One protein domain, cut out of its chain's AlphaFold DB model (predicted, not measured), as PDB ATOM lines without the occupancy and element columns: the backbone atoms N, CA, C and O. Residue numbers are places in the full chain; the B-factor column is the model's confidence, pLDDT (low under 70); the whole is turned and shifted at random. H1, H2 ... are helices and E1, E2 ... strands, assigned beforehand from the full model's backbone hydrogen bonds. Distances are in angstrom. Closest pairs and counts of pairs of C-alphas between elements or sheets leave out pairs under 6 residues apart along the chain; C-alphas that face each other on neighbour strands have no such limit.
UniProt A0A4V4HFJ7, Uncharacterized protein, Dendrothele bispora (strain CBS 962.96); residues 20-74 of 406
ATOM      1  N   LYS A  20      26.241-153.759  12.222       93.88
ATOM      2  CA  LYS A  20      26.852-152.594  11.565       93.88
ATOM      3  C   LYS A  20      27.558-151.690  12.566       93.88
ATOM      4  O   LYS A  20      28.710-151.322  12.356       93.88
ATOM      5  N   CYS A  21      26.873-151.349  13.655       93.62
ATOM      6  CA  CYS A  21      27.445-150.596  14.761       93.62
ATOM      7  C   CYS A  21      26.802-151.005  16.089       93.62
ATOM      8  O   CYS A  21      25.723-151.600  16.123       93.62
ATOM      9  N   ALA A  22      27.491-150.707  17.185       92.44
ATOM     10  CA  ALA A  22      26.966-150.873  18.527       92.44
ATOM     11  C   ALA A  22      27.469-149.736  19.418       92.44
ATOM     12  O   ALA A  22      28.607-149.288  19.264       92.44
ATOM     13  N   PHE A  23      26.636-149.279  20.344       91.19
ATOM     14  CA  PHE A  23      26.986-148.232  21.297       91.19
ATOM     15  C   PHE A  23      26.291-148.450  22.642       91.19
ATOM     16  O   PHE A  23      25.354-149.241  22.775       91.19
ATOM     17  N   THR A  24      26.782-147.754  23.661       88.25
ATOM     18  CA  THR A  24      26.190-147.706  24.997       88.25
ATOM     19  C   THR A  24      25.849-146.270  25.348       88.25
ATOM     20  O   THR A  24      26.446-145.326  24.831       88.25
ATOM     21  N   ILE A  25      24.878-146.112  26.241       82.25
ATOM     22  CA  ILE A  25      24.429-144.815  26.733       82.25
ATOM     23  C   ILE A  25      24.764-144.755  28.220       82.25
ATOM     24  O   ILE A  25      24.367-145.626  28.987       82.25
ATOM     25  N   SER A  26      25.523-143.743  28.640       70.81
ATOM     26  CA  SER A  26      26.102-143.681  29.989       70.81
ATOM     27  C   SER A  26      25.068-143.650  31.118       70.81
ATOM     28  O   SER A  26      25.351-144.133  32.210       70.81
ATOM     29  N   ASN A  27      23.878-143.097  30.872       69.50
ATOM     30  CA  ASN A  27      22.771-143.043  31.831       69.50
ATOM     31  C   ASN A  27      21.837-144.266  31.774       69.50
ATOM     32  O   ASN A  27      20.882-144.316  32.544       69.50
ATOM     33  N   ILE A  28      22.101-145.256  30.913       79.75
ATOM     34  CA  ILE A  28      21.289-146.473  30.795       79.75
ATOM     35  C   ILE A  28      22.176-147.681  31.083       79.75
ATOM     36  O   ILE A  28      23.037-148.068  30.297       79.75
ATOM     37  N   SER A  29      21.978-148.276  32.258       82.12
ATOM     38  CA  SER A  29      22.754-149.435  32.703       82.12
ATOM     39  C   SER A  29      22.114-150.744  32.253       82.12
ATOM     40  O   SER A  29      20.903-150.907  32.339       82.12
ATOM     41  N   GLY A  30      22.946-151.704  31.838       84.50
ATOM     42  CA  GLY A  30      22.508-153.067  31.509       84.50
ATOM     43  C   GLY A  30      22.017-153.276  30.074       84.50
ATOM     44  O   GLY A  30      21.601-154.385  29.751       84.50
ATOM     45  N   SER A  31      22.122-152.262  29.211       89.62
ATOM     46  CA  SER A  31      21.679-152.329  27.814       89.62
ATOM     47  C   SER A  31      22.794-151.943  26.844       89.62
ATOM     48  O   SER A  31      23.651-151.111  27.146       89.62
ATOM     49  N   ILE A  32      22.763-152.548  25.656       91.81
ATOM     50  CA  ILE A  32      23.578-152.168  24.501       91.81
ATOM     51  C   ILE A  32      22.644-151.892  23.328       91.81
ATOM     52  O   ILE A  32      21.639-152.579  23.157       91.81
ATOM     53  N   TYR A  33      22.988-150.903  22.515       94.00
ATOM     54  CA  TYR A  33      22.227-150.522  21.335       94.00
ATOM     55  C   TYR A  33      22.970-151.023  20.111       94.00
ATOM     56  O   TYR A  33      24.178-150.815  20.000       94.00
ATOM     57  N   ILE A  34      22.271-151.724  19.222       94.88
ATOM     58  CA  ILE A  34      22.880-152.399  18.076       94.88
ATOM     59  C   ILE A  34      22.142-151.984  16.811       94.88
ATOM     60  O   ILE A  34      20.945-152.224  16.676       94.88
ATOM     61  N   GLU A  35      22.871-151.419  15.852       96.00
ATOM     62  CA  GLU A  35      22.376-151.263  14.491       96.00
ATOM     63  C   GLU A  35      22.669-152.551  13.714       96.00
ATOM     64  O   GLU A  35      23.817-152.867  13.386       96.00
ATOM     65  N   ALA A  36      21.623-153.318  13.425       95.06
ATOM     66  CA  ALA A  36      21.710-154.584  12.712       95.06
ATOM     67  C   ALA A  36      20.395-154.881  11.986       95.06
ATOM     68  O   ALA A  36      19.344-154.335  12.317       95.06
ATOM     69  N   PHE A  37      20.438-155.792  11.015       91.94
ATOM     70  CA  PHE A  37      19.209-156.401  10.514       91.94
ATOM     71  C   PHE A  37      18.751-157.473  11.505       91.94
ATOM     72  O   PHE A  37      19.479-158.432  11.768       91.94
ATOM     73  N   ALA A  38      17.543-157.316  12.048       88.00
ATOM     74  CA  ALA A  38      16.957-158.312  12.934       88.00
ATOM     75  C   ALA A  38      16.739-159.629  12.170       88.00
ATOM     76  O   ALA A  38      16.034-159.672  11.161       88.00
ATOM     77  N   GLY A  39      17.360-160.711  12.641       89.12
ATOM     78  CA  GLY A  39      17.266-162.017  11.999       89.12
ATOM     79  C   GLY A  39      18.008-163.125  12.753       89.12
ATOM     80  O   GLY A  39      18.674-162.855  13.756       89.12
ATOM     81  N   PRO A  40      17.925-164.382  12.275       89.44
ATOM     82  CA  PRO A  40      18.554-165.533  12.926       89.44
ATOM     83  C   PRO A  40      20.072-165.396  13.087       89.44
ATOM     84  O   PRO A  40      20.624-165.852  14.081       89.44
ATOM     85  N   SER A  41      20.739-164.730  12.142       91.00
ATOM     86  CA  SER A  41      22.179-164.467  12.202       91.00
ATOM     87  C   SER A  41      22.559-163.556  13.369       91.00
ATOM     88  O   SER A  41      23.534-163.840  14.059       91.00
ATOM     89  N   LEU A  42      21.781-162.499  13.625       92.44
ATOM     90  CA  LEU A  42      21.979-161.618  14.777       92.44
ATOM     91  C   LEU A  42      21.712-162.363  16.089       92.44
ATOM     92  O   LEU A  42      22.509-162.263  17.016       92.44
ATOM     93  N   ASN A  43      20.635-163.154  16.145       89.75
ATOM     94  CA  ASN A  43      20.326-163.985  17.309       89.75
ATOM     95  C   ASN A  43      21.474-164.933  17.642       89.75
ATOM     96  O   ASN A  43      21.933-164.942  18.779       89.75
ATOM     97  N   GLN A  44      21.975-165.672  16.652       91.25
ATOM     98  CA  GLN A  44      23.097-166.587  16.836       91.25
ATOM     99  C   GLN A  44      24.355-165.836  17.292       91.25
ATOM    100  O   GLN A  44      24.981-166.222  18.273       91.25
ATOM    101  N   PHE A  45      24.673-164.711  16.644       92.06
ATOM    102  CA  PHE A  45      25.811-163.868  17.010       92.06
ATOM    103  C   PHE A  45      25.754-163.406  18.475       92.06
ATOM    104  O   PHE A  45      26.749-163.482  19.195       92.06
ATOM    105  N   LEU A  46      24.586-162.954  18.941       92.12
ATOM    106  CA  LEU A  46      24.395-162.545  20.332       92.12
ATOM    107  C   LEU A  46      24.362-163.751  21.284       92.12
ATOM    108  O   LEU A  46      24.819-163.648  22.423       92.12
ATOM    109  N   GLN A  47      23.869-164.905  20.828       90.19
ATOM    110  CA  GLN A  47      23.794-166.139  21.614       90.19
ATOM    111  C   GLN A  47      25.172-166.744  21.856       90.19
ATOM    112  O   GLN A  47      25.396-167.333  22.914       90.19
ATOM    113  N   ASP A  48      26.106-166.538  20.936       90.94
ATOM    114  CA  ASP A  48      27.496-166.966  21.070       90.94
ATOM    115  C   ASP A  48      28.338-165.964  21.877       90.94
ATOM    116  O   ASP A  48      29.399-166.307  22.399       90.94
ATOM    117  N   ASN A  49      27.853-164.731  22.059       89.00
ATOM    118  CA  ASN A  49      28.562-163.711  22.821       89.00
ATOM    119  C   ASN A  49      28.473-163.976  24.339       89.00
ATOM    120  O   ASN A  49      27.398-164.220  24.895       89.00
ATOM    121  N   VAL A  50      29.619-163.940  25.028       90.50
ATOM    122  CA  VAL A  50      29.722-164.207  26.478       90.50
ATOM    123  C   VAL A  50      29.279-163.032  27.352       90.50
ATOM    124  O   VAL A  50      28.995-163.234  28.529       90.50
ATOM    125  N   PHE A  51      29.199-161.821  26.794       85.25
ATOM    126  CA  PHE A  51      28.820-160.606  27.523       85.25
ATOM    127  C   PHE A  51      27.326-160.276  27.424       85.25
ATOM    128  O   PHE A  51      26.851-159.376  28.112       85.25
ATOM    129  N   VAL A  52      26.576-160.999  26.587       86.75
ATOM    130  CA  VAL A  52      25.124-160.840  26.470       86.75
ATOM    131  C   VAL A  52      24.448-161.684  27.545       86.75
ATOM    132  O   VAL A  52      24.609-162.907  27.583       86.75
ATOM    133  N   LEU A  53      23.680-161.028  28.419       79.19
ATOM    134  CA  LEU A  53      22.858-161.710  29.414       79.19
ATOM    135  C   LEU A  53      21.754-162.494  28.705       79.19
ATOM    136  O   LEU A  53      20.910-161.937  28.005       79.19
ATOM    137  N   LYS A  54      21.773-163.810  28.897       81.88
ATOM    138  CA  LYS A  54      20.788-164.732  28.338       81.88
ATOM    139  C   LYS A  54      19.795-165.048  29.442       81.88
ATOM    140  O   LYS A  54      20.189-165.570  30.485       81.88
ATOM    141  N   ASN A  55      18.519-164.742  29.225       74.44
ATOM    142  CA  ASN A  55      17.486-165.381  30.030       74.44
ATOM    143  C   ASN A  55      17.433-166.863  29.615       74.44
ATOM    144  O   ASN A  55      17.837-167.200  28.502       74.44
ATOM    145  N   THR A  56      16.960-167.755  30.485       68.44
ATOM    146  CA  THR A  56      17.021-169.224  30.329       68.44
ATOM    147  C   THR A  56      16.433-169.767  29.020       68.44
ATOM    148  O   THR A  56      16.646-170.934  28.702       68.44
ATOM    149  N   VAL A  57      15.720-168.939  28.253       66.94
ATOM    150  CA  VAL A  57      15.020-169.329  27.027       66.94
ATOM    151  C   VAL A  57      15.396-168.471  25.808       66.94
ATOM    152  O   VAL A  57      15.344-168.974  24.689       66.94
ATOM    153  N   CYS A  58      15.797-167.203  25.971       78.31
ATOM    154  CA  CYS A  58      16.087-166.321  24.836       78.31
ATOM    155  C   CYS A  58      16.898-165.069  25.208       78.31
ATOM    156  O   CYS A  58      17.011-164.675  26.373       78.31
ATOM    157  N   ILE A  59      17.446-164.432  24.175       84.06
ATOM    158  CA  ILE A  59      17.998-163.079  24.232       84.06
ATOM    159  C   ILE A  59      16.820-162.122  24.109       84.06
ATOM    160  O   ILE A  59      16.055-162.214  23.147       84.06
ATOM    161  N   MET A  60      16.658-161.225  25.077       82.75
ATOM    162  CA  MET A  60      15.661-160.169  24.950       82.75
ATOM    163  C   MET A  60      16.212-159.089  24.025       82.75
ATOM    164  O   MET A  60      17.269-158.522  24.289       82.75
ATOM    165  N   MET A  61      15.496-158.834  22.937       89.62
ATOM    166  CA  MET A  61      15.769-157.738  22.016       89.62
ATOM    167  C   MET A  61      14.488-156.936  21.851       89.62
ATOM    168  O   MET A  61      13.414-157.512  21.676       89.62
ATOM    169  N   GLU A  62      14.623-155.621  21.872       90.75
ATOM    170  CA  GLU A  62      13.540-154.683  21.621       90.75
ATOM    171  C   GLU A  62      13.905-153.852  20.392       90.75
ATOM    172  O   GLU A  62      15.047-153.413  20.242       90.75
ATOM    173  N   VAL A  63      12.952-153.706  19.472       92.88
ATOM    174  CA  VAL A  63      13.130-152.853  18.295       92.88
ATOM    175  C   VAL A  63      12.822-151.427  18.716       92.88
ATOM    176  O   VAL A  63      11.736-151.161  19.216       92.88
ATOM    177  N   ILE A  64      13.776-150.532  18.485       92.25
ATOM    178  CA  ILE A  64      13.668-149.115  18.826       92.25
ATOM    179  C   ILE A  64      13.139-148.360  17.610       92.25
ATOM    180  O   ILE A  64      13.624-148.562  16.492       92.25
ATOM    181  N   ASP A  65      12.151-147.493  17.823       92.88
ATOM    182  CA  ASP A  65      11.613-146.646  16.762       92.88
ATOM    183  C   ASP A  65      12.664-145.620  16.301       92.88
ATOM    184  O   ASP A  65      13.426-145.072  17.097       92.88
ATOM    185  N   CYS A  66      12.705-145.316  15.002       89.75
ATOM    186  CA  CYS A  66      13.641-144.333  14.450       89.75
ATOM    187  C   CYS A  66      13.527-142.945  15.108       89.75
ATOM    188  O   CYS A  66      14.514-142.211  15.144       89.75
ATOM    189  N   SER A  67      12.345-142.575  15.609       88.62
ATOM    190  CA  SER A  67      12.129-141.328  16.350       88.62
ATOM    191  C   SER A  67      12.859-141.306  17.699       88.62
ATOM    192  O   SER A  67      13.456-140.290  18.049       88.62
ATOM    193  N   GLU A  68      12.922-142.442  18.395       89.12
ATOM    194  CA  GLU A  68      13.633-142.598  19.668       89.12
ATOM    195  C   GLU A  68      15.154-142.635  19.483       89.12
ATOM    196  O   GLU A  68      15.896-142.242  20.379       89.12
ATOM    197  N   ILE A  69      15.654-143.047  18.308       88.88
ATOM    198  CA  ILE A  69      17.101-143.036  18.014       88.88
ATOM    199  C   ILE A  69      17.674-141.628  18.181       88.88
ATOM    200  O   ILE A  69      18.781-141.474  18.698       88.88
ATOM    201  N   VAL A  70      16.931-140.596  17.768       86.00
ATOM    202  CA  VAL A  70      17.374-139.208  17.936       86.00
ATOM    203  C   VAL A  70      17.510-138.875  19.414       86.00
ATOM    204  O   VAL A  70      18.516-138.284  19.777       86.00
ATOM    205  N   GLU A  71      16.569-139.291  20.262       84.81
ATOM    206  CA  GLU A  71      16.617-139.064  21.713       84.81
ATOM    207  C   GLU A  71      17.742-139.859  22.389       84.81
ATOM    208  O   GLU A  71      18.456-139.324  23.233       84.81
ATOM    209  N   LEU A  72      17.965-141.105  21.966       83.12
ATOM    210  CA  LEU A  72      19.048-141.963  22.455       83.12
ATOM    211  C   LEU A  72      20.434-141.418  22.098       83.12
ATOM    212  O   LEU A  72      21.366-141.491  22.898       83.12
ATOM    213  N   LEU A  73      20.575-140.866  20.890       84.12
ATOM    214  CA  LEU A  73      21.795-140.192  20.442       84.12
ATOM    215  C   LEU A  73      21.876-138.745  20.933       84.12
ATOM    216  O   LEU A  73      22.958-138.152  20.901       84.12
ATOM    217  N   HIS A  74      20.765-138.179  21.411       78.00
ATOM    218  CA  HIS A  74      20.735-136.907  22.112       78.00
ATOM    219  C   HIS A  74      21.331-137.122  23.496       78.00
ATOM    220  O   HIS A  74      20.647-137.162  24.516       78.00
TER     221      HIS A  74
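This is residues 20 to 74 of the 406 residues of an uncharacterized protein of Dendrothele bispora (strain CBS 962.96) (UniProt A0A4V4HFJ7). What is the picture? A small hairpin, E1 and E2, sits between two short helices, H1 at one end and H2 at the other, in a loosely joined row. What makes it? The 55 printed residues, under half in named elements, hold E1, E2, H1, H2 in that order: mixed class, one antiparallel sheet, E1 - E2. It is only just compact, close to loose: radius of gyration of the C-alphas 11.9 A, spans 32 by 23 by 17 A.

How do the strands pair? E1, residues 20 to 23, and E2, residues 33 to 36, form an antiparallel hairpin; N 23 and O 33 are within hydrogen-bond range at 2.9 A. And the helices? The closest C-alphas of E2 and H1, residues 40 to 48, are those of Ala 36 and Leu 42, 7.3 A apart. H2, residues 66 to 73, is apart from E1, E2 and H1. Every O i to N i+4 pair is within range in H1, 2 of 4 in H2.

Where does E1 begin? C-alpha 20 is at (26.852, -152.594, 11.565); E1 spans 10.7 A, E2 9.5 A. Where does H2 end? C-alpha 73 is at (21.795, -140.192, 20.442); H1 spans 12.2 A, H2 10.9 A.

Which link is long? H1 to H2, residues 49 to 65; the printed part has no cut. Where is confidence low? Residues 27, 56 and 57 have pLDDT under 70.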